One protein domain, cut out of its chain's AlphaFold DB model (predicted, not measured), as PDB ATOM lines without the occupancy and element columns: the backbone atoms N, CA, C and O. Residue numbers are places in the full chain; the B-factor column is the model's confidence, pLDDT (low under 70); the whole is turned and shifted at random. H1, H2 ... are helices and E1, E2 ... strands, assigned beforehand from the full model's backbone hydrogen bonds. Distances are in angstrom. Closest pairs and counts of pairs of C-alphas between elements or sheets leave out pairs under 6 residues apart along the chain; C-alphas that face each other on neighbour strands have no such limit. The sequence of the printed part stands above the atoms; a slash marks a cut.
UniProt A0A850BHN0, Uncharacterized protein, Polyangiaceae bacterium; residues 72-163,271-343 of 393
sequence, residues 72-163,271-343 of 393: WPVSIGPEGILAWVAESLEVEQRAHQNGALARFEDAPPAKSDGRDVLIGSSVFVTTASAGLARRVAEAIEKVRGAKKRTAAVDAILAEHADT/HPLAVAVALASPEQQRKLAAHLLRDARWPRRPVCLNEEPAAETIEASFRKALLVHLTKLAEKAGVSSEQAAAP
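This is residues 72 to 163 and 271 to 343 of the 393 residues of an uncharacterized protein of Polyangiaceae bacterium (UniProt A0A850BHN0). One long helix, H5, runs through most of the domain's length: H3 and H4 pack along its later part, with H6 on H4, and H2 crosses its middle. At the other end a small three-stranded sheet, E3 E4 E5, has H1 packed over one face, and the hairpin E1 and E2 sits by the early residues of H5. The printed part has 165 residues, with five named strands followed by six named helices, and is mostly helix. The sheet E3 - E4 - E5 is antiparallel, as is the pair E1 - E2. The whole is compact, with a radius of gyration of the C-alphas of 15.6 A and spans of 45 by 31 by 30 A.

Find C-alpha 80 at (-7.590, -20.062, 150.722), where E1, residues 80 to 82, begins. E2 holds residues 101 to 103, E3 110 to 113, E4 116 to 119 and E5 122 to 126. H1, residues 130 to 144, is 21.0 A long, and H2, residues 149 to 160, is 16.5 A. Past the cut come H3, residues 272 to 279, and H4, residues 282 to 297, 22.5 A long. From C-alpha 309 at (-13.708, -21.749, 140.492), H5 runs 35.0 A to residue 332. H6, residues 337 to 341, ends at (-29.527, 0.792, 146.063).

Start at H5, the hub. Its residues 319 to 330 touch H4 at a shallow tilt of 26 degrees, opposite ways, a helical hairpin; the closest C-alphas are those of Ala 289 and Ala 330, 5.0 A. H5 touches H3 by Ala 274 and Leu 329, C-alphas 6.5 A apart, and H2 by Asp 154 and Ala 321, also 6.5 A, at a steep tilt of 42 degrees. H6 touches H4, with C-alphas 290 and 340 closest at 4.5 A, but touches H5 only at the corner, and only just, with 3 pairs of C-alphas within 8 A. H1 touches H2 at 27 degrees, a shallow tilt, closest at C-alphas 143 and 149, 5.3 A. H1 is on the meander E3 E4 E5, each strand the antiparallel neighbour of the one before, at a height over the sheet of 8.1 A. Look for N 111 and O 118 at 3.0 A, N 117 and O 125 at 2.8 A, and, between E1 and E2, N 81 and O 102 at 2.8 A. Every O i to N i+4 pair is within hydrogen-bond range in H1 to H4; H5 has 18 of 20, and H6 0 of 1 with 1 of 2 O i to N i+3 pairs.

The farthest C-alphas, of Ser 121 and Pro 343, are 47.8 A apart. Residues 164 to 270 are not printed; C-alphas 163 and 271 are 8.8 A apart across the cut. The links E1 to E2 and H4 to H5 are long. No printed residue has a pLDDT under 70.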
ATOM      1  N   TRP A  72      -7.852  -2.904 151.652       97.75
ATOM      2  CA  TRP A  72      -7.385  -4.255 151.918       97.75
ATOM      3  C   TRP A  72      -7.042  -4.984 150.599       97.75
ATOM      4  O   TRP A  72      -7.874  -4.998 149.697       97.75
ATOM      5  N   PRO A  73      -5.842  -5.582 150.445       97.62
ATOM      6  CA  PRO A  73      -5.357  -5.995 149.125       97.62
ATOM      7  C   PRO A  73      -5.652  -7.458 148.744       97.62
ATOM      8  O   PRO A  73      -5.233  -7.891 147.673       97.62
ATOM      9  N   VAL A  74      -6.298  -8.251 149.611       98.38
ATOM     10  CA  VAL A  74      -6.537  -9.692 149.377       98.38
ATOM     11  C   VAL A  74      -7.922 -10.139 149.844       98.38
ATOM     12  O   VAL A  74      -8.370  -9.742 150.915       98.38
ATOM     13  N   SER A  75      -8.579 -11.030 149.109       98.62
ATOM     14  CA  SER A  75      -9.755 -11.749 149.607       98.62
ATOM     15  C   SER A  75      -9.306 -12.979 150.395       98.62
ATOM     16  O   SER A  75      -8.522 -13.788 149.898       98.62
ATOM     17  N   ILE A  76      -9.792 -13.126 151.629       98.62
ATOM     18  CA  ILE A  76      -9.499 -14.281 152.492       98.62
ATOM     19  C   ILE A  76     -10.780 -15.093 152.670       98.62
ATOM     20  O   ILE A  76     -11.746 -14.619 153.266       98.62
ATOM     21  N   GLY A  77     -10.784 -16.317 152.152       97.94
ATOM     22  CA  GLY A  77     -11.888 -17.263 152.277       97.94
ATOM     23  C   GLY A  77     -11.567 -18.392 153.260       97.94
ATOM     24  O   GLY A  77     -10.468 -18.454 153.808       97.94
ATOM     25  N   PRO A  78     -12.507 -19.320 153.501       97.25
ATOM     26  CA  PRO A  78     -12.250 -20.499 154.331       97.25
ATOM     27  C   PRO A  78     -11.284 -21.507 153.680       97.25
ATOM     28  O   PRO A  78     -10.607 -22.249 154.391       97.25
ATOM     29  N   GLU A  79     -11.192 -21.540 152.353       97.69
ATOM     30  CA  GLU A  79     -10.385 -22.527 151.614       97.69
ATOM     31  C   GLU A  79      -9.003 -21.996 151.210       97.69
ATOM     32  O   GLU A  79      -8.061 -22.763 151.011       97.69
ATOM     33  N   GLY A  80      -8.838 -20.674 151.151       98.31
ATOM     34  CA  GLY A  80      -7.590 -20.062 150.722       98.31
ATOM     35  C   GLY A  80      -7.639 -18.544 150.677       98.31
ATOM     36  O   GLY A  80      -8.516 -17.896 151.254       98.31
ATOM     37  N   ILE A  81      -6.668 -17.990 149.967       98.44
ATOM     38  CA  ILE A  81      -6.455 -16.561 149.789       98.44
ATOM     39  C   ILE A  81      -6.335 -16.232 148.307       98.44
ATOM     40  O   ILE A  81      -5.771 -17.000 147.527       98.44
ATOM     41  N   LEU A  82      -6.836 -15.062 147.939       98.62
ATOM     42  CA  LEU A  82      -6.783 -14.531 146.588       98.62
ATOM     43  C   LEU A  82      -6.225 -13.106 146.641       98.62
ATOM     44  O   LEU A  82      -6.765 -12.256 147.350       98.62
ATOM     45  N   ALA A  83      -5.171 -12.820 145.880       98.25
ATOM     46  CA  ALA A  83      -4.589 -11.487 145.714       98.25
ATOM     47  C   ALA A  83      -5.434 -10.615 144.767       98.25
ATOM     48  O   ALA A  83      -4.975 -10.095 143.745       98.25
ATOM     49  N   TRP A  84      -6.718 -10.529 145.109       97.88
ATOM     50  CA  TRP A  84      -7.747  -9.775 144.424       97.88
ATOM     51  C   TRP A  84      -8.893  -9.453 145.383       97.88
ATOM     52  O   TRP A  84      -9.336 -10.313 146.144       97.88
ATOM     53  N   VAL A  85      -9.413  -8.236 145.299       97.50
ATOM     54  CA  VAL A  85     -10.626  -7.761 145.957       97.50
ATOM     55  C   VAL A  85     -11.456  -7.036 144.904       97.50
ATOM     56  O   VAL A  85     -10.947  -6.173 144.179       97.50
ATOM     57  N   ALA A  86     -12.733  -7.408 144.796       97.25
ATOM     58  CA  ALA A  86     -13.636  -6.824 143.807       97.25
ATOM     59  C   ALA A  86     -14.006  -5.369 144.123       97.25
ATOM     60  O   ALA A  86     -14.309  -4.615 143.192       97.25
ATOM     61  N   GLU A  87     -13.947  -4.988 145.404       97.25
ATOM     62  CA  GLU A  87     -14.247  -3.637 145.864       97.25
ATOM     63  C   GLU A  87     -13.393  -2.591 145.121       97.25
ATOM     64  O   GLU A  87     -12.197  -2.773 144.883       97.25
ATOM     65  N   SER A  88     -14.014  -1.476 144.762       95.94
ATOM     66  CA  SER A  88     -13.408  -0.359 144.054       95.94
ATOM     67  C   SER A  88     -13.714   0.935 144.798       95.94
ATOM     68  O   SER A  88     -14.822   1.465 144.717       95.94
ATOM     69  N   LEU A  89     -12.721   1.478 145.509       95.00
ATOM     70  CA  LEU A  89     -12.885   2.746 146.233       95.00
ATOM     71  C   LEU A  89     -13.195   3.923 145.302       95.00
ATOM     72  O   LEU A  89     -13.961   4.814 145.663       95.00
ATOM     73  N   GLU A  90     -12.595   3.929 144.114       92.31
ATOM     74  CA  GLU A  90     -12.859   4.916 143.072       92.31
ATOM     75  C   GLU A  90     -13.910   4.354 142.106       92.31
ATOM     76  O   GLU A  90     -13.908   3.160 141.787       92.31
ATOM     77  N   VAL A  91     -14.829   5.204 141.635       86.69
ATOM     78  CA  VAL A  91     -15.943   4.770 140.773       86.69
ATOM     79  C   VAL A  91     -15.421   4.147 139.481       86.69
ATOM     80  O   VAL A  91     -15.866   3.071 139.092       86.69
ATOM     81  N   GLU A  92     -14.442   4.779 138.847       86.38
ATOM     82  CA  GLU A  92     -14.006   4.421 137.493       86.38
ATOM     83  C   GLU A  92     -12.819   3.449 137.461       86.38
ATOM     84  O   GLU A  92     -12.547   2.819 136.438       86.38
ATOM     85  N   GLN A  93     -12.083   3.314 138.568       88.69
ATOM     86  CA  GLN A  93     -10.802   2.610 138.583       88.69
ATOM     87  C   GLN A  93     -10.651   1.709 139.806       88.69
ATOM     88  O   GLN A  93     -10.959   2.096 140.928       88.69
ATOM     89  N   ARG A  94     -10.098   0.515 139.570       92.31
ATOM     90  CA  ARG A  94      -9.686  -0.431 140.610       92.31
ATOM     91  C   ARG A  94      -8.166  -0.377 140.754       92.31
ATOM     92  O   ARG A  94      -7.463  -0.171 139.765       92.31
ATOM     93  N   ALA A  95      -7.664  -0.588 141.969       92.94
ATOM     94  CA  ALA A  95      -6.236  -0.790 142.185       92.94
ATOM     95  C   ALA A  95      -5.709  -1.970 141.355       92.94
ATOM     96  O   ALA A  95      -6.409  -2.965 141.151       92.94
ATOM     97  N   HIS A  96      -4.466  -1.855 140.888       93.12
ATOM     98  CA  HIS A  96      -3.800  -2.954 140.201       93.12
ATOM     99  C   HIS A  96      -3.599  -4.135 141.159       93.12
ATOM    100  O   HIS A  96      -3.098  -3.960 142.267       93.12
ATOM    101  N   GLN A  97      -3.998  -5.323 140.713       95.50
ATOM    102  CA  GLN A  97      -3.994  -6.571 141.471       95.50
ATOM    103  C   GLN A  97      -3.650  -7.713 140.507       95.50
ATOM    104  O   GLN A  97      -3.967  -7.622 139.320       95.50
ATOM    105  N   ASN A  98      -2.983  -8.762 140.991       95.44
ATOM    106  CA  ASN A  98      -2.445  -9.828 140.137       95.44
ATOM    107  C   ASN A  98      -3.331 -11.088 140.076       95.44
ATOM    108  O   ASN A  98      -3.095 -11.930 139.217       95.44
ATOM    109  N   GLY A  99      -4.335 -11.236 140.953       97.25
ATOM    110  CA  GLY A  99      -5.231 -12.399 140.946       97.25
ATOM    111  C   GLY A  99      -4.584 -13.712 141.403       97.25
ATOM    112  O   GLY A  99      -5.150 -14.778 141.163       97.25
ATOM    113  N   ALA A 100      -3.416 -13.664 142.053       98.00
ATOM    114  CA  ALA A 100      -2.737 -14.865 142.528       98.00
ATOM    115  C   ALA A 100      -3.605 -15.619 143.550       98.00
ATOM    116  O   ALA A 100      -4.139 -15.017 144.482       98.00
ATOM    117  N   LEU A 101      -3.733 -16.934 143.385       98.38
ATOM    118  CA  LEU A 101      -4.517 -17.812 144.253       98.38
ATOM    119  C   LEU A 101      -3.579 -18.708 145.067       98.38
ATOM    120  O   LEU A 101      -2.612 -19.245 144.530       98.38
ATOM    121  N   ALA A 102      -3.874 -18.899 146.352       98.25
ATOM    122  CA  ALA A 102      -3.198 -19.891 147.182       98.25
ATOM    123  C   ALA A 102      -4.192 -20.570 148.138       98.25
ATOM    124  O   ALA A 102      -4.871 -19.908 148.923       98.25
ATOM    125  N   ARG A 103      -4.276 -21.902 148.083       98.19
ATOM    126  CA  ARG A 103      -5.134 -22.713 148.965       98.19
ATOM    127  C   ARG A 103      -4.417 -23.002 150.274       98.19
ATOM    128  O   ARG A 103      -3.214 -23.234 150.274       98.19
ATOM    129  N   PHE A 104      -5.134 -23.013 151.393       97.88
ATOM    130  CA  PHE A 104      -4.491 -23.227 152.695       97.88
ATOM    131  C   PHE A 104      -3.888 -24.622 152.876       97.88
ATOM    132  O   PHE A 104      -3.007 -24.775 153.718       97.88
ATOM    133  N   GLU A 105      -4.372 -25.615 152.130       96.62
ATOM    134  CA  GLU A 105      -3.884 -26.998 152.184       96.62
ATOM    135  C   GLU A 105      -2.468 -27.122 151.606       96.62
ATOM    136  O   GLU A 105      -1.627 -27.801 152.190       96.62
ATOM    137  N   ASP A 106      -2.188 -26.384 150.528       96.56
ATOM    138  CA  ASP A 106      -0.949 -26.523 149.753       96.56
ATOM    139  C   ASP A 106       0.028 -25.356 149.957       96.56
ATOM    140  O   ASP A 106       1.227 -25.465 149.692       96.56
ATOM    141  N   ALA A 107      -0.470 -24.200 150.400       95.81
ATOM    142  CA  ALA A 107       0.333 -22.992 150.481       95.81
ATOM    143  C   ALA A 107       1.333 -23.050 151.650       95.81
ATOM    144  O   ALA A 107       0.938 -23.316 152.786       95.81
ATOM    145  N   PRO A 108       2.607 -22.669 151.452       97.56
ATOM    146  CA  PRO A 108       3.527 -22.397 152.556       97.56
ATOM    147  C   PRO A 108       3.043 -21.230 153.440       97.56
ATOM    148  O   PRO A 108       2.219 -20.434 152.979       97.56
ATOM    149  N   PRO A 109       3.530 -21.089 154.689       97.88
ATOM    150  CA  PRO A 109       3.152 -19.984 155.575       97.88
ATOM    151  C   PRO A 109       3.400 -18.608 154.952       97.88
ATOM    152  O   PRO A 109       4.420 -18.392 154.288       97.88
ATOM    153  N   ALA A 110       2.487 -17.674 155.202       98.19
ATOM    154  CA  ALA A 110       2.602 -16.294 154.773       98.19
ATOM    155  C   ALA A 110       3.621 -15.529 155.623       98.19
ATOM    156  O   ALA A 110       3.663 -15.649 156.849       98.19
ATOM    157  N   LYS A 111       4.442 -14.712 154.968       98.31
ATOM    158  CA  LYS A 111       5.415 -13.824 155.616       98.31
ATOM    159  C   LYS A 111       5.353 -12.447 154.976       98.31
ATOM    160  O   LYS A 111       4.911 -12.309 153.843       98.31
ATOM    161  N   SER A 112       5.812 -11.427 155.690       97.69
ATOM    162  CA  SER A 112       6.010 -10.095 155.117       97.69
ATOM    163  C   SER A 112       7.497  -9.812 154.941       97.69
ATOM    164  O   SER A 112       8.254 -10.007 155.894       97.69
ATOM    165  N   ASP A 113       7.884  -9.288 153.784       97.06
ATOM    166  CA  ASP A 113       9.215  -8.737 153.525       97.06
ATOM    167  C   ASP A 113       9.082  -7.344 152.904       97.06
ATOM    168  O   ASP A 113       8.506  -7.169 151.831       97.06
ATOM    169  N   GLY A 114       9.543  -6.313 153.614       94.69
ATOM    170  CA  GLY A 114       9.277  -4.930 153.228       94.69
ATOM    171  C   GLY A 114       7.780  -4.704 152.996       94.69
ATOM    172  O   GLY A 114       6.981  -4.898 153.908       94.69
ATOM    173  N   ARG A 115       7.404  -4.284 151.779       96.25
ATOM    174  CA  ARG A 115       6.006  -4.041 151.364       96.25
ATOM    175  C   ARG A 115       5.305  -5.273 150.789       96.25
ATOM    176  O   ARG A 115       4.111  -5.187 150.488       96.25
ATOM    177  N   ASP A 116       6.016  -6.378 150.640       98.06
ATOM    178  CA  ASP A 116       5.532  -7.575 149.976       98.06
ATOM    179  C   ASP A 116       5.030  -8.599 150.992       98.06
ATOM    180  O   ASP A 116       5.580  -8.770 152.083       98.06
ATOM    181  N   VAL A 117       3.953  -9.282 150.621       98.44
ATOM    182  CA  VAL A 117       3.477 -10.488 151.292       98.44
ATOM    183  C   VAL A 117       3.933 -11.668 150.456       98.44
ATOM    184  O   VAL A 117       3.607 -11.759 149.272       98.44
ATOM    185  N   LEU A 118       4.694 -12.559 151.074       98.50
ATOM    186  CA  LEU A 118       5.253 -13.748 150.455       98.50
ATOM    187  C   LEU A 118       4.452 -14.977 150.880       98.50
ATOM    188  O   LEU A 118       4.106 -15.115 152.055       98.50
ATOM    189  N   ILE A 119       4.215 -15.889 149.941       97.94
ATOM    190  CA  ILE A 119       3.727 -17.245 150.210       97.94
ATOM    191  C   ILE A 119       4.836 -18.190 149.749       97.94
ATOM    192  O   ILE A 119       5.065 -18.372 148.554       97.94
ATOM    193  N   GLY A 120       5.606 -18.715 150.704       96.00
ATOM    194  CA  GLY A 120       6.874 -19.388 150.407       96.00
ATOM    195  C   GLY A 120       7.950 -18.379 149.994       96.00
ATOM    196  O   GLY A 120       8.259 -17.466 150.757       96.00
ATOM    197  N   SER A 121       8.526 -18.555 148.803       96.25
ATOM    198  CA  SER A 121       9.528 -17.652 148.213       96.25
ATOM    199  C   SER A 121       8.949 -16.676 147.182       96.25
ATOM    200  O   SER A 121       9.686 -15.853 146.646       96.25
ATOM    201  N   SER A 122       7.657 -16.782 146.869       97.12
ATOM    202  CA  SER A 122       7.019 -16.002 145.805       97.12
ATOM    203  C   SER A 122       6.276 -14.801 146.375       97.12
ATOM    204  O   SER A 122       5.563 -14.923 147.376       97.12
ATOM    205  N   VAL A 123       6.404 -13.648 145.711       98.06
ATOM    206  CA  VAL A 123       5.605 -12.456 146.022       98.06
ATOM    207  C   VAL A 123       4.150 -12.741 145.668       98.06
ATOM    208  O   VAL A 123       3.808 -12.912 144.500       98.06
ATOM    209  N   PHE A 124       3.298 -12.794 146.687       98.06
ATOM    210  CA  PHE A 124       1.866 -13.012 146.531       98.06
ATOM    211  C   PHE A 124       1.144 -11.694 146.247       98.06
ATOM    212  O   PHE A 124       0.391 -11.595 145.281       98.06
ATOM    213  N   VAL A 125       1.419 -10.656 147.044       97.81
ATOM    214  CA  VAL A 125       0.887  -9.306 146.824       97.81
ATOM    215  C   VAL A 125       1.854  -8.236 147.330       97.81
ATOM    216  O   VAL A 125       2.432  -8.374 148.409       97.81
ATOM    217  N   THR A 126       1.999  -7.146 146.578       97.06
ATOM    218  CA  THR A 126       2.702  -5.933 147.026       97.06
ATOM    219  C   THR A 126       1.690  -4.948 147.594       97.06
ATOM    220  O   THR A 126       0.727  -4.571 146.929       97.06
ATOM    221  N   THR A 127       1.907  -4.506 148.827       96.31
ATOM    222  CA  THR A 127       0.997  -3.598 149.531       96.31
ATOM    223  C   THR A 127       1.520  -2.157 149.531       96.31
ATOM    224  O   THR A 127       2.667  -1.882 149.175       96.31
ATOM    225  N   ALA A 128       0.690  -1.203 149.962       93.62
ATOM    226  CA  ALA A 128       1.083   0.207 150.028       93.62
ATOM    227  C   ALA A 128       2.235   0.479 151.018       93.62
ATOM    228  O   ALA A 128       2.934   1.484 150.887       93.62
ATOM    229  N   SER A 129       2.455  -0.400 152.005       92.88
ATOM    230  CA  SER A 129       3.443  -0.193 153.064       92.88
ATOM    231  C   SER A 129       3.863  -1.486 153.759       92.88
ATOM    232  O   SER A 129       3.123  -2.464 153.799       92.88
ATOM    233  N   ALA A 130       5.013  -1.457 154.432       93.44
ATOM    234  CA  ALA A 130       5.461  -2.603 155.220       93.44
ATOM    235  C   ALA A 130       4.549  -2.921 156.414       93.44
ATOM    236  O   ALA A 130       4.357  -4.078 156.792       93.44
ATOM    237  N   GLY A 131       3.936  -1.888 157.000       92.88
ATOM    238  CA  GLY A 131       2.953  -2.062 158.064       92.88
ATOM    239  C   GLY A 131       1.722  -2.840 157.602       92.88
ATOM    240  O   GLY A 131       1.258  -3.714 158.332       92.88
ATOM    241  N   LEU A 132       1.219  -2.548 156.397       96.19
ATOM    242  CA  LEU A 132       0.083  -3.261 155.821       96.19
ATOM    243  C   LEU A 132       0.460  -4.692 155.419       96.19
ATOM    244  O   LEU A 132      -0.274  -5.603 155.784       96.19
ATOM    245  N   ALA A 133       1.607  -4.902 154.762       97.25
ATOM    246  CA  ALA A 133       2.085  -6.239 154.388       97.25
ATOM    247  C   ALA A 133       2.117  -7.194 155.585       97.25
ATOM    248  O   ALA A 133       1.562  -8.290 155.539       97.25
ATOM    249  N   ARG A 134       2.696  -6.743 156.702       96.75
ATOM    250  CA  ARG A 134       2.732  -7.515 157.947       96.75
ATOM    251  C   ARG A 134       1.338  -7.844 158.477       96.75
ATOM    252  O   ARG A 134       1.089  -8.994 158.804       96.75
ATOM    253  N   ARG A 135       0.420  -6.869 158.522       97.06
ATOM    254  CA  ARG A 135      -0.962  -7.114 158.977       97.06
ATOM    255  C   ARG A 135      -1.697  -8.109 158.083       97.06
ATOM    256  O   ARG A 135      -2.451  -8.930 158.590       97.06
ATOM    257  N   VAL A 136      -1.484  -8.035 156.772       98.31
ATOM    258  CA  VAL A 136      -2.068  -8.979 155.814       98.31
ATOM    259  C   VAL A 136      -1.500 -10.379 156.045       98.31
ATOM    260  O   VAL A 136      -2.276 -11.317 156.178       98.31
ATOM    261  N   ALA A 137      -0.178 -10.530 156.182       98.44
ATOM    262  CA  ALA A 137       0.445 -11.819 156.489       98.44
ATOM    263  C   ALA A 137      -0.064 -12.410 157.821       98.44
ATOM    264  O   ALA A 137      -0.459 -13.572 157.870       98.44
ATOM    265  N   GLU A 138      -0.142 -11.597 158.880       98.12
ATOM    266  CA  GLU A 138      -0.698 -11.995 160.182       98.12
ATOM    267  C   GLU A 138      -2.170 -12.430 160.072       98.12
ATOM    268  O   GLU A 138      -2.562 -13.439 160.657       98.12
ATOM    269  N   ALA A 139      -2.984 -11.706 159.298       98.44
ATOM    270  CA  ALA A 139      -4.384 -12.044 159.055       98.44
ATOM    271  C   ALA A 139      -4.535 -13.375 158.300       98.44
ATOM    272  O   ALA A 139      -5.361 -14.207 158.678       98.44
ATOM    273  N   ILE A 140      -3.708 -13.603 157.276       98.50
ATOM    274  CA  ILE A 140      -3.680 -14.854 156.508       98.50
ATOM    275  C   ILE A 140      -3.360 -16.036 157.431       98.50
ATOM    276  O   ILE A 140      -4.087 -17.031 157.425       98.50
ATOM    277  N   GLU A 141      -2.326 -15.921 158.266       98.44
ATOM    278  CA  GLU A 141      -1.932 -16.994 159.187       98.44
ATOM    279  C   GLU A 141      -2.960 -17.216 160.305       98.44
ATOM    280  O   GLU A 141      -3.263 -18.362 160.653       98.44
ATOM    281  N   LYS A 142      -3.576 -16.139 160.813       98.25
ATOM    282  CA  LYS A 142      -4.677 -16.215 161.786       98.25
ATOM    283  C   LYS A 142      -5.854 -17.017 161.229       98.25
ATOM    284  O   LYS A 142      -6.396 -17.856 161.944       98.25
ATOM    285  N   VAL A 143      -6.241 -16.798 159.969       98.38
ATOM    286  CA  VAL A 143      -7.321 -17.575 159.334       98.38
ATOM    287  C   VAL A 143      -6.873 -19.000 159.044       98.38
ATOM    288  O   VAL A 143      -7.602 -19.931 159.373       98.38
ATOM    289  N   ARG A 144      -5.670 -19.198 158.497       97.94
ATOM    290  CA  ARG A 144      -5.134 -20.527 158.171       97.94
ATOM    291  C   ARG A 144      -5.193 -21.486 159.362       97.94
ATOM    292  O   ARG A 144      -5.671 -22.613 159.209       97.94
ATOM    293  N   GLY A 145      -4.729 -21.029 160.530       97.50
ATOM    294  CA  GLY A 145      -4.665 -21.814 161.766       97.50
ATOM    295  C   GLY A 145      -5.980 -21.904 162.551       97.50
ATOM    296  O   GLY A 145      -6.057 -22.636 163.540       97.50
ATOM    297  N   ALA A 146      -7.027 -21.175 162.152       98.19
ATOM    298  CA  ALA A 146      -8.294 -21.169 162.873       98.19
ATOM    299  C   ALA A 146      -9.127 -22.428 162.589       98.19
ATOM    300  O   ALA A 146      -9.391 -22.774 161.440       98.19
ATOM    301  N   LYS A 147      -9.669 -23.049 163.647       97.81
ATOM    302  CA  LYS A 147     -10.643 -24.154 163.516       97.81
ATOM    303  C   LYS A 147     -11.931 -23.720 162.804       97.81
ATOM    304  O   LYS A 147     -12.530 -24.496 162.072       97.81
ATOM    305  N   LYS A 148     -12.369 -22.479 163.045       97.88
ATOM    306  CA  LYS A 148     -13.545 -21.854 162.420       97.88
ATOM    307  C   LYS A 148     -13.091 -20.675 161.564       97.88
ATOM    308  O   LYS A 148     -13.161 -19.525 161.996       97.88
ATOM    309  N   ARG A 149     -12.595 -20.969 160.361       98.12
ATOM    310  CA  ARG A 149     -12.000 -19.971 159.455       98.12
ATOM    311  C   ARG A 149     -12.957 -18.834 159.095       98.12
ATOM    312  O   ARG A 149     -12.547 -17.682 159.106       98.12
ATOM    313  N   THR A 150     -14.238 -19.128 158.874       98.12
ATOM    314  CA  THR A 150     -15.270 -18.111 158.592       98.12
ATOM    315  C   THR A 150     -15.412 -17.085 159.718       98.12
ATOM    316  O   THR A 150     -15.458 -15.890 159.452       98.12
ATOM    317  N   ALA A 151     -15.402 -17.530 160.978       98.19
ATOM    318  CA  ALA A 151     -15.435 -16.636 162.136       98.19
ATOM    319  C   ALA A 151     -14.134 -15.825 162.284       98.19
ATOM    320  O   ALA A 151     -14.171 -14.674 162.704       98.19
ATOM    321  N   ALA A 152     -12.984 -16.403 161.917       98.38
ATOM    322  CA  ALA A 152     -11.716 -15.674 161.906       98.38
ATOM    323  C   ALA A 152     -11.687 -14.575 160.827       98.38
ATOM    324  O   ALA A 152     -11.213 -13.476 161.110       98.38
ATOM    325  N   VAL A 153     -12.227 -14.847 159.632       98.38
ATOM    326  CA  VAL A 153     -12.403 -13.841 158.568       98.38
ATOM    327  C   VAL A 153     -13.323 -12.718 159.042       98.38
ATOM    328  O   VAL A 153     -12.961 -11.550 158.924       98.38
ATOM    329  N   ASP A 154     -14.470 -13.053 159.638       98.50
ATOM    330  CA  ASP A 154     -15.401 -12.058 160.179       98.50
ATOM    331  C   ASP A 154     -14.748 -11.171 161.251       98.50
ATOM    332  O   ASP A 154     -14.887  -9.951 161.209       98.50
ATOM    333  N   ALA A 155     -13.952 -11.757 162.152       98.50
ATOM    334  CA  ALA A 155     -13.209 -11.005 163.160       98.50
ATOM    335  C   ALA A 155     -12.185 -10.034 162.546       98.50
ATOM    336  O   ALA A 155     -12.063  -8.904 163.009       98.50
ATOM    337  N   ILE A 156     -11.472 -10.438 161.487       98.44
ATOM    338  CA  ILE A 156     -10.538  -9.550 160.774       98.44
ATOM    339  C   ILE A 156     -11.290  -8.391 160.116       98.44
ATOM    340  O   ILE A 156     -10.849  -7.247 160.203       98.44
ATOM    341  N   LEU A 157     -12.433  -8.667 159.487       98.38
ATOM    342  CA  LEU A 157     -13.254  -7.629 158.867       98.38
ATOM    343  C   LEU A 157     -13.864  -6.680 159.905       98.38
ATOM    344  O   LEU A 157     -13.916  -5.478 159.659       98.38
ATOM    345  N   ALA A 158     -14.244  -7.184 161.080       98.56
ATOM    346  CA  ALA A 158     -14.696  -6.360 162.197       98.56
ATOM    347  C   ALA A 158     -13.580  -5.432 162.710       98.56
ATOM    348  O   ALA A 158     -13.816  -4.239 162.892       98.56
ATOM    349  N   GLU A 159     -12.355  -5.948 162.880       98.25
ATOM    350  CA  GLU A 159     -11.174  -5.144 163.233       98.25
ATOM    351  C   GLU A 159     -10.870  -4.087 162.152       98.25
ATOM    352  O   GLU A 159     -10.500  -2.953 162.464       98.25
ATOM    353  N   HIS A 160     -11.052  -4.437 160.876       97.94
ATOM    354  CA  HIS A 160     -10.876  -3.527 159.745       97.94
ATOM    355  C   HIS A 160     -11.954  -2.428 159.715       97.94
ATOM    356  O   HIS A 160     -11.661  -1.280 159.385       97.94
ATOM    357  N   ALA A 161     -13.187  -2.751 160.106       98.50
ATOM    358  CA  ALA A 161     -14.334  -1.846 160.146       98.50
ATOM    359  C   ALA A 161     -14.457  -1.033 161.457       98.50
ATOM    360  O   ALA A 161     -15.486  -0.400 161.701       98.50
ATOM    361  N   ASP A 162     -13.429  -1.022 162.308       98.62
ATOM    362  CA  ASP A 162     -13.471  -0.363 163.615       98.62
ATOM    363  C   ASP A 162     -13.336   1.175 163.511       98.62
ATOM    364  O   ASP A 162     -12.249   1.744 163.346       98.62
ATOM    365  N   THR A 163     -14.472   1.866 163.651       98.62
ATOM    366  CA  THR A 163     -14.571   3.337 163.659       98.62
ATOM    367  C   THR A 163     -13.905   3.973 164.879       98.62
ATOM    368  O   THR A 163     -13.370   5.079 164.793       98.62
ATOM    369  N   HIS A 271     -10.512   0.128 157.308       98.56
ATOM    370  CA  HIS A 271     -11.309   0.322 156.114       98.56
ATOM    371  C   HIS A 271     -11.515   1.820 155.844       98.56
ATOM    372  O   HIS A 271     -11.895   2.551 156.767       98.56
ATOM    373  N   PRO A 272     -11.359   2.307 154.598       98.44
ATOM    374  CA  PRO A 272     -11.607   3.707 154.245       98.44
ATOM    375  C   PRO A 272     -12.971   4.235 154.703       98.44
ATOM    376  O   PRO A 272     -13.053   5.350 155.211       98.44
ATOM    377  N   LEU A 273     -14.034   3.428 154.602       98.69
ATOM    378  CA  LEU A 273     -15.358   3.821 155.098       98.69
ATOM    379  C   LEU A 273     -15.400   3.988 156.624       98.69
ATOM    380  O   LEU A 273     -16.007   4.937 157.105       98.69
ATOM    381  N   ALA A 274     -14.728   3.120 157.388       98.75
ATOM    382  CA  ALA A 274     -14.676   3.247 158.845       98.75
ATOM    383  C   ALA A 274     -13.960   4.541 159.262       98.75
ATOM    384  O   ALA A 274     -14.414   5.251 160.160       98.75
ATOM    385  N   VAL A 275     -12.886   4.895 158.550       98.75
ATOM    386  CA  VAL A 275     -12.173   6.164 158.751       98.75
ATOM    387  C   VAL A 275     -13.035   7.360 158.342       98.75
ATOM    388  O   VAL A 275     -13.068   8.360 159.058       98.75
ATOM    389  N   ALA A 276     -13.787   7.264 157.242       98.62
ATOM    390  CA  ALA A 276     -14.708   8.318 156.832       98.62
ATOM    391  C   ALA A 276     -15.811   8.550 157.871       98.62
ATOM    392  O   ALA A 276     -16.032   9.695 158.250       98.62
ATOM    393  N   VAL A 277     -16.444   7.492 158.382       98.69
ATOM    394  CA  VAL A 277     -17.456   7.587 159.453       98.69
ATOM    395  C   VAL A 277     -16.882   8.246 160.710       98.69
ATOM    396  O   VAL A 277     -17.563   9.033 161.360       98.69
ATOM    397  N   ALA A 278     -15.619   7.971 161.037       98.56
ATOM    398  CA  ALA A 278     -14.973   8.538 162.216       98.56
ATOM    399  C   ALA A 278     -14.557  10.014 162.061       98.56
ATOM    400  O   ALA A 278     -14.557  10.745 163.054       98.56
ATOM    401  N   LEU A 279     -14.146  10.441 160.859       98.44
ATOM    402  CA  LEU A 279     -13.417  11.707 160.671       98.44
ATOM    403  C   LEU A 279     -14.026  12.663 159.637       98.44
ATOM    404  O   LEU A 279     -13.786  13.868 159.723       98.44
ATOM    405  N   ALA A 280     -14.733  12.158 158.625       98.38
ATOM    406  CA  ALA A 280     -15.215  12.963 157.502       98.38
ATOM    407  C   ALA A 280     -16.536  13.676 157.816       98.38
ATOM    408  O   ALA A 280     -17.213  13.350 158.787       98.38
ATOM    409  N   SER A 281     -16.937  14.637 156.977       97.88
ATOM    410  CA  SER A 281     -18.249  15.277 157.123       97.88
ATOM    411  C   SER A 281     -19.394  14.294 156.818       97.88
ATOM    412  O   SER A 281     -19.217  13.409 155.974       97.88
ATOM    413  N   PRO A 282     -20.596  14.463 157.409       98.25
ATOM    414  CA  PRO A 282     -21.734  13.569 157.164       98.25
ATOM    415  C   PRO A 282     -22.109  13.417 155.681       98.25
ATOM    416  O   PRO A 282     -22.579  12.371 155.244       98.25
ATOM    417  N   GLU A 283     -21.891  14.449 154.865       98.06
ATOM    418  CA  GLU A 283     -22.100  14.364 153.417       98.06
ATOM    419  C   GLU A 283     -21.100  13.414 152.741       98.06
ATOM    420  O   GLU A 283     -21.499  12.554 151.954       98.06
ATOM    421  N   GLN A 284     -19.808  13.533 153.065       98.06
ATOM    422  CA  GLN A 284     -18.772  12.655 152.515       98.06
ATOM    423  C   GLN A 284     -18.938  11.212 153.000       98.06
ATOM    424  O   GLN A 284     -18.743  10.286 152.214       98.06
ATOM    425  N   GLN A 285     -19.344  11.030 154.261       98.06
ATOM    426  CA  GLN A 285     -19.687   9.726 154.826       98.06
ATOM    427  C   GLN A 285     -20.797   9.051 154.016       98.06
ATOM    428  O   GLN A 285     -20.595   7.948 153.514       98.06
ATOM    429  N   ARG A 286     -21.933   9.740 153.819       98.19
ATOM    430  CA  ARG A 286     -23.077   9.213 153.060       98.19
ATOM    431  C   ARG A 286     -22.713   8.883 151.615       98.19
ATOM    432  O   ARG A 286     -23.047   7.803 151.133       98.19
ATOM    433  N   LYS A 287     -21.991   9.781 150.934       97.12
ATOM    434  CA  LYS A 287     -21.540   9.572 149.547       97.12
ATOM    435  C   LYS A 287     -20.661   8.325 149.414       97.12
ATOM    436  O   LYS A 287     -20.916   7.500 148.539       97.12
ATOM    437  N   LEU A 288     -19.662   8.166 150.289       97.88
ATOM    438  CA  LEU A 288     -18.772   7.004 150.253       97.88
ATOM    439  C   LEU A 288     -19.504   5.711 150.640       97.88
ATOM    440  O   LEU A 288     -19.320   4.695 149.977       97.88
ATOM    441  N   ALA A 289     -20.348   5.749 151.674       98.25
ATOM    442  CA  ALA A 289     -21.134   4.598 152.114       98.25
ATOM    443  C   ALA A 289     -22.039   4.066 150.996       98.25
ATOM    444  O   ALA A 289     -22.015   2.876 150.692       98.25
ATOM    445  N   ALA A 290     -22.793   4.958 150.346       98.00
ATOM    446  CA  ALA A 290     -23.689   4.591 149.258       98.00
ATOM    447  C   ALA A 290     -22.923   3.989 148.069       98.00
ATOM    448  O   ALA A 290     -23.337   2.966 147.528       98.00
ATOM    449  N   HIS A 291     -21.780   4.582 147.700       97.56
ATOM    450  CA  HIS A 291     -20.900   4.055 146.652       97.56
ATOM    451  C   HIS A 291     -20.420   2.631 146.957       97.56
ATOM    452  O   HIS A 291     -20.615   1.732 146.143       97.56
ATOM    453  N   LEU A 292     -19.849   2.404 148.141       98.06
ATOM    454  CA  LEU A 292     -19.259   1.108 148.490       98.06
ATOM    455  C   LEU A 292     -20.305   0.009 148.692       98.06
ATOM    456  O   LEU A 292     -20.055  -1.144 148.352       98.06
ATOM    457  N   LEU A 293     -21.503   0.349 149.176       98.00
ATOM    458  CA  LEU A 293     -22.612  -0.603 149.239       98.00
ATOM    459  C   LEU A 293     -23.065  -1.060 147.853       98.00
ATOM    460  O   LEU A 293     -23.294  -2.254 147.642       98.00
ATOM    461  N   ARG A 294     -23.185  -0.129 146.900       98.06
ATOM    462  CA  ARG A 294     -23.509  -0.477 145.514       98.06
ATOM    463  C   ARG A 294     -22.406  -1.292 144.870       98.06
ATOM    464  O   ARG A 294     -22.703  -2.287 144.225       98.06
ATOM    465  N   ASP A 295     -21.153  -0.910 145.074       97.81
ATOM    466  CA  ASP A 295     -20.004  -1.626 144.532       97.81
ATOM    467  C   ASP A 295     -19.891  -3.056 145.093       97.81
ATOM    468  O   ASP A 295     -19.654  -3.993 144.340       97.81
ATOM    469  N   ALA A 296     -20.185  -3.279 146.375       97.19
ATOM    470  CA  ALA A 296     -20.216  -4.628 146.945       97.19
ATOM    471  C   ALA A 296     -21.369  -5.502 146.397       97.19
ATOM    472  O   ALA A 296     -21.224  -6.727 146.278       97.19
ATOM    473  N   ARG A 297     -22.515  -4.895 146.054       97.00
ATOM    474  CA  ARG A 297     -23.686  -5.583 145.472       97.00
ATOM    475  C   ARG A 297     -23.527  -5.849 143.973       97.00
ATOM    476  O   ARG A 297     -23.804  -6.954 143.514       97.00
ATOM    477  N   TRP A 298     -23.051  -4.853 143.236       97.69
ATOM    478  CA  TRP A 298     -22.828  -4.870 141.792       97.69
ATOM    479  C   TRP A 298     -21.369  -4.515 141.499       97.69
ATOM    480  O   TRP A 298     -21.098  -3.408 141.036       97.69
ATOM    481  N   PRO A 299     -20.411  -5.415 141.778       97.19
ATOM    482  CA  PRO A 299     -18.995  -5.122 141.597       97.19
ATOM    483  C   PRO A 299     -18.655  -4.855 140.135       97.19
ATOM    484  O   PRO A 299     -19.210  -5.464 139.217       97.19
ATOM    485  N   ARG A 300     -17.681  -3.963 139.920       96.00
ATOM    486  CA  ARG A 300     -17.097  -3.736 138.593       96.00
ATOM    487  C   ARG A 300     -16.549  -5.050 138.034       96.00
ATOM    488  O   ARG A 300     -15.924  -5.824 138.763       96.00
ATOM    489  N   ARG A 301     -16.734  -5.299 136.741       95.56
ATOM    490  CA  ARG A 301     -16.211  -6.508 136.089       95.56
ATOM    491  C   ARG A 301     -14.787  -6.296 135.532       95.56
ATOM    492  O   ARG A 301     -14.443  -5.163 135.191       95.56
ATOM    493  N   PRO A 302     -13.961  -7.356 135.440       95.69
ATOM    494  CA  PRO A 302     -14.227  -8.699 135.961       95.69
ATOM    495  C   PRO A 302     -14.270  -8.696 137.499       95.69
ATOM    496  O   PRO A 302     -13.588  -7.897 138.147       95.69
ATOM    497  N   VAL A 303     -15.123  -9.547 138.079       94.56
ATOM    498  CA  VAL A 303     -15.279  -9.661 139.542       94.56
ATOM    499  C   VAL A 303     -14.098 -10.413 140.149       94.56
ATOM    500  O   VAL A 303     -13.645 -10.045 141.225       94.56
ATOM    501  N   CYS A 304     -13.550 -11.379 139.413       94.75
ATOM    502  CA  CYS A 304     -12.320 -12.101 139.705       94.75
ATOM    503  C   CYS A 304     -11.470 -12.146 138.428       94.75
ATOM    504  O   CYS A 304     -12.016 -12.355 137.348       94.75
ATOM    505  N   LEU A 305     -10.159 -11.906 138.530       94.56
ATOM    506  CA  LEU A 305      -9.246 -12.011 137.380       94.56
ATOM    507  C   LEU A 305      -8.834 -13.463 137.090       94.56
ATOM    508  O   LEU A 305      -8.491 -13.788 135.961       94.56
ATOM    509  N   ASN A 306      -8.833 -14.308 138.119       96.06
ATOM    510  CA  ASN A 306      -8.480 -15.715 138.015       96.06
ATOM    511  C   ASN A 306      -9.743 -16.536 137.716       96.06
ATOM    512  O   ASN A 306     -10.712 -16.453 138.468       96.06
ATOM    513  N   GLU A 307      -9.715 -17.303 136.628       96.31
ATOM    514  CA  GLU A 307     -10.843 -18.102 136.128       96.31
ATOM    515  C   GLU A 307     -11.041 -19.423 136.897       96.31
ATOM    516  O   GLU A 307     -11.995 -20.158 136.642       96.31
ATOM    517  N   GLU A 308     -10.163 -19.758 137.851       97.75
ATOM    518  CA  GLU A 308     -10.355 -20.930 138.701       97.75
ATOM    519  C   GLU A 308     -11.609 -20.785 139.591       97.75
ATOM    520  O   GLU A 308     -11.724 -19.807 140.337       97.75
ATOM    521  N   PRO A 309     -12.496 -21.801 139.660       97.50
ATOM    522  CA  PRO A 309     -13.708 -21.749 140.492       97.50
ATOM    523  C   PRO A 309     -13.443 -21.486 141.985       97.50
ATOM    524  O   PRO A 309     -14.257 -20.879 142.689       97.50
ATOM    525  N   ALA A 310     -12.285 -21.927 142.484       97.56
ATOM    526  CA  ALA A 310     -11.857 -21.666 143.855       97.56
ATOM    527  C   ALA A 310     -11.604 -20.167 144.102       97.56
ATOM    528  O   ALA A 310     -11.953 -19.655 145.166       97.56
ATOM    529  N   ALA A 311     -11.044 -19.447 143.122       98.00
ATOM    530  CA  ALA A 311     -10.818 -18.009 143.224       98.00
ATOM    531  C   ALA A 311     -12.148 -17.244 143.301       98.00
ATOM    532  O   ALA A 311     -12.322 -16.411 144.192       98.00
ATOM    533  N   GLU A 312     -13.114 -17.585 142.444       97.38
ATOM    534  CA  GLU A 312     -14.459 -16.994 142.479       97.38
ATOM    535  C   GLU A 312     -15.174 -17.264 143.807       97.38
ATOM    536  O   GLU A 312     -15.789 -16.367 144.384       97.38
ATOM    537  N   THR A 313     -15.048 -18.482 144.339       98.00
ATOM    538  CA  THR A 313     -15.654 -18.865 145.624       98.00
ATOM    539  C   THR A 313     -15.048 -18.077 146.789       98.00
ATOM    540  O   THR A 313     -15.779 -17.580 147.653       98.00
ATOM    541  N   ILE A 314     -13.719 -17.915 146.808       98.56
ATOM    542  CA  ILE A 314     -13.006 -17.125 147.822       98.56
ATOM    543  C   ILE A 314     -13.405 -15.647 147.743       98.56
ATOM    544  O   ILE A 314     -13.735 -15.060 148.777       98.56
ATOM    545  N   GLU A 315     -13.418 -15.059 146.542       98.19
ATOM    546  CA  GLU A 315     -13.866 -13.679 146.312       98.19
ATOM    547  C   GLU A 315     -15.298 -13.484 146.811       98.19
ATOM    548  O   GLU A 315     -15.548 -12.622 147.655       98.19
ATOM    549  N   ALA A 316     -16.232 -14.318 146.349       98.00
ATOM    550  CA  ALA A 316     -17.645 -14.169 146.657       98.00
ATOM    551  C   ALA A 316     -17.913 -14.332 148.158       98.00
ATOM    552  O   ALA A 316     -18.694 -13.572 148.739       98.00
ATOM    553  N   SER A 317     -17.236 -15.287 148.811       98.31
ATOM    554  CA  SER A 317     -17.312 -15.472 150.261       98.31
ATOM    555  C   SER A 317     -16.786 -14.249 151.015       98.31
ATOM    556  O   SER A 317     -17.422 -13.806 151.974       98.31
ATOM    557  N   PHE A 318     -15.641 -13.701 150.602       98.44
ATOM    558  CA  PHE A 318     -15.052 -12.527 151.241       98.44
ATOM    559  C   PHE A 318     -15.927 -11.286 151.052       98.44
ATOM    560  O   PHE A 318     -16.257 -10.617 152.030       98.44
ATOM    561  N   ARG A 319     -16.387 -11.014 149.826       98.19
ATOM    562  CA  ARG A 319     -17.271  -9.882 149.520       98.19
ATOM    563  C   ARG A 319     -18.596  -9.971 150.264       98.19
ATOM    564  O   ARG A 319     -19.069  -8.960 150.776       98.19
ATOM    565  N   LYS A 320     -19.178 -11.168 150.389       98.25
ATOM    566  CA  LYS A 320     -20.386 -11.381 151.202       98.25
ATOM    567  C   LYS A 320     -20.148 -11.028 152.671       98.25
ATOM    568  O   LYS A 320     -20.994 -10.369 153.270       98.25
ATOM    569  N   ALA A 321     -19.018 -11.442 153.244       98.38
ATOM    570  CA  ALA A 321     -18.664 -11.095 154.619       98.38
ATOM    571  C   ALA A 321     -18.398  -9.585 154.773       98.38
ATOM    572  O   ALA A 321     -18.914  -8.960 155.696       98.38
ATOM    573  N   LEU A 322     -17.670  -8.974 153.833       98.38
ATOM    574  CA  LEU A 322     -17.393  -7.536 153.820       98.38
ATOM    575  C   LEU A 322     -18.682  -6.709 153.731       98.38
ATOM    576  O   LEU A 322     -18.829  -5.744 154.478       98.38
ATOM    577  N   LEU A 323     -19.641  -7.115 152.892       98.19
ATOM    578  CA  LEU A 323     -20.933  -6.439 152.746       98.19
ATOM    579  C   LEU A 323     -21.677  -6.312 154.085       98.19
ATOM    580  O   LEU A 323     -22.278  -5.275 154.341       98.19
ATOM    581  N   VAL A 324     -21.593  -7.309 154.974       98.50
ATOM    582  CA  VAL A 324     -22.204  -7.233 156.315       98.50
ATOM    583  C   VAL A 324     -21.614  -6.078 157.130       98.50
ATOM    584  O   VAL A 324     -22.351  -5.338 157.784       98.50
ATOM    585  N   HIS A 325     -20.293  -5.897 157.089       98.50
ATOM    586  CA  HIS A 325     -19.611  -4.820 157.813       98.50
ATOM    587  C   HIS A 325     -19.812  -3.456 157.146       98.50
ATOM    588  O   HIS A 325     -20.023  -2.464 157.846       98.50
ATOM    589  N   LEU A 326     -19.832  -3.401 155.810       98.44
ATOM    590  CA  LEU A 326     -20.148  -2.181 155.061       98.44
ATOM    591  C   LEU A 326     -21.562  -1.680 155.357       98.44
ATOM    592  O   LEU A 326     -21.733  -0.481 155.557       98.44
ATOM    593  N   THR A 327     -22.552  -2.570 155.458       98.50
ATOM    594  CA  THR A 327     -23.925  -2.198 155.835       98.50
ATOM    595  C   THR A 327     -23.970  -1.553 157.216       98.50
ATOM    596  O   THR A 327     -24.506  -0.456 157.350       98.50
ATOM    597  N   LYS A 328     -23.314  -2.144 158.224       98.56
ATOM    598  CA  LYS A 328     -23.242  -1.554 159.575       98.56
ATOM    599  C   LYS A 328     -22.574  -0.176 159.576       98.56
ATOM    600  O   LYS A 328     -22.986   0.724 160.303       98.56
ATOM    601  N   LEU A 329     -21.514   0.000 158.785       98.56
ATOM    602  CA  LEU A 329     -20.844   1.293 158.642       98.56
ATOM    603  C   LEU A 329     -21.720   2.322 157.919       98.56
ATOM    604  O   LEU A 329     -21.731   3.489 158.305       98.56
ATOM    605  N   ALA A 330     -22.456   1.902 156.894       98.31
ATOM    606  CA  ALA A 330     -23.368   2.762 156.154       98.31
ATOM    607  C   ALA A 330     -24.539   3.239 157.023       98.31
ATOM    608  O   ALA A 330     -24.867   4.423 156.998       98.31
ATOM    609  N   GLU A 331     -25.087   2.366 157.868       98.31
ATOM    610  CA  GLU A 331     -26.111   2.734 158.851       98.31
ATOM    611  C   GLU A 331     -25.595   3.809 159.816       98.31
ATOM    612  O   GLU A 331     -26.268   4.816 160.030       98.31
ATOM    613  N   LYS A 332     -24.357   3.671 160.321       98.19
ATOM    614  CA  LYS A 332     -23.699   4.717 161.130       98.19
ATOM    615  C   LYS A 332     -23.505   6.030 160.363       98.19
ATOM    616  O   LYS A 332     -23.547   7.094 160.970       98.19
ATOM    617  N   ALA A 333     -23.305   5.962 159.046       98.06
ATOM    618  CA  ALA A 333     -23.239   7.128 158.166       98.06
ATOM    619  C   ALA A 333     -24.624   7.722 157.833       98.06
ATOM    620  O   ALA A 333     -24.693   8.740 157.144       98.06
ATOM    621  N   GLY A 334     -25.724   7.102 158.275       98.06
ATOM    622  CA  GLY A 334     -27.087   7.523 157.953       98.06
ATOM    623  C   GLY A 334     -27.538   7.146 156.538       98.06
ATOM    624  O   GLY A 334     -28.317   7.885 155.940       98.06
ATOM    625  N   VAL A 335     -27.029   6.038 155.984       97.88
ATOM    626  CA  VAL A 335     -27.447   5.471 154.691       97.88
ATOM    627  C   VAL A 335     -27.949   4.048 154.898       97.88
ATOM    628  O   VAL A 335     -27.196   3.185 155.346       97.88
ATOM    629  N   SER A 336     -29.206   3.780 154.539       97.31
ATOM    630  CA  SER A 336     -29.753   2.422 154.605       97.31
ATOM    631  C   SER A 336     -29.320   1.543 153.427       97.31
ATOM    632  O   SER A 336     -28.902   2.022 152.365       97.31
ATOM    633  N   SER A 337     -29.499   0.231 153.620       94.31
ATOM    634  CA  SER A 337     -29.367  -0.823 152.613       94.31
ATOM    635  C   SER A 337     -29.966  -0.430 151.250       94.31
ATOM    636  O   SER A 337     -29.364  -0.517 150.175       94.31
ATOM    637  N   GLU A 338     -31.221  -0.019 151.357       95.81
ATOM    638  CA  GLU A 338     -32.191   0.235 150.303       95.81
ATOM    639  C   GLU A 338     -31.969   1.611 149.690       95.81
ATOM    640  O   GLU A 338     -31.988   1.732 148.471       95.81
ATOM    641  N   GLN A 339     -31.679   2.628 150.510       95.25
ATOM    642  CA  GLN A 339     -31.354   3.973 150.032       95.25
ATOM    643  C   GLN A 339     -30.118   3.971 149.134       95.25
ATOM    644  O   GLN A 339     -30.108   4.632 148.100       95.25
ATOM    645  N   ALA A 340     -29.080   3.214 149.501       94.44
ATOM    646  CA  ALA A 340     -27.881   3.104 148.676       94.44
ATOM    647  C   ALA A 340     -28.168   2.474 147.306       94.44
ATOM    648  O   ALA A 340     -27.512   2.842 146.335       94.44
ATOM    649  N   ALA A 341     -29.122   1.540 147.250       93.44
ATOM    650  CA  ALA A 341     -29.527   0.792 146.063       93.44
ATOM    651  C   ALA A 341     -30.693   1.427 145.288       93.44
ATOM    652  O   ALA A 341     -31.109   0.876 144.269       93.44
ATOM    653  N   ALA A 342     -31.249   2.535 145.778       95.25
ATOM    654  CA  ALA A 342     -32.337   3.222 145.110       95.25
ATOM    655  C   ALA A 342     -31.845   3.813 143.776       95.25
ATOM    656  O   ALA A 342     -30.717   4.316 143.717       95.25
ATOM    657  N   PRO A 343     -32.675   3.772 142.718       96.44
ATOM    658  CA  PRO A 343     -32.343   4.412 141.451       96.44
ATOM    659  C   PRO A 343     -32.103   5.919 141.646       96.44
ATOM    660  O   PRO A 343     -32.723   6.519 142.530       96.44
TER     661      PRO A 343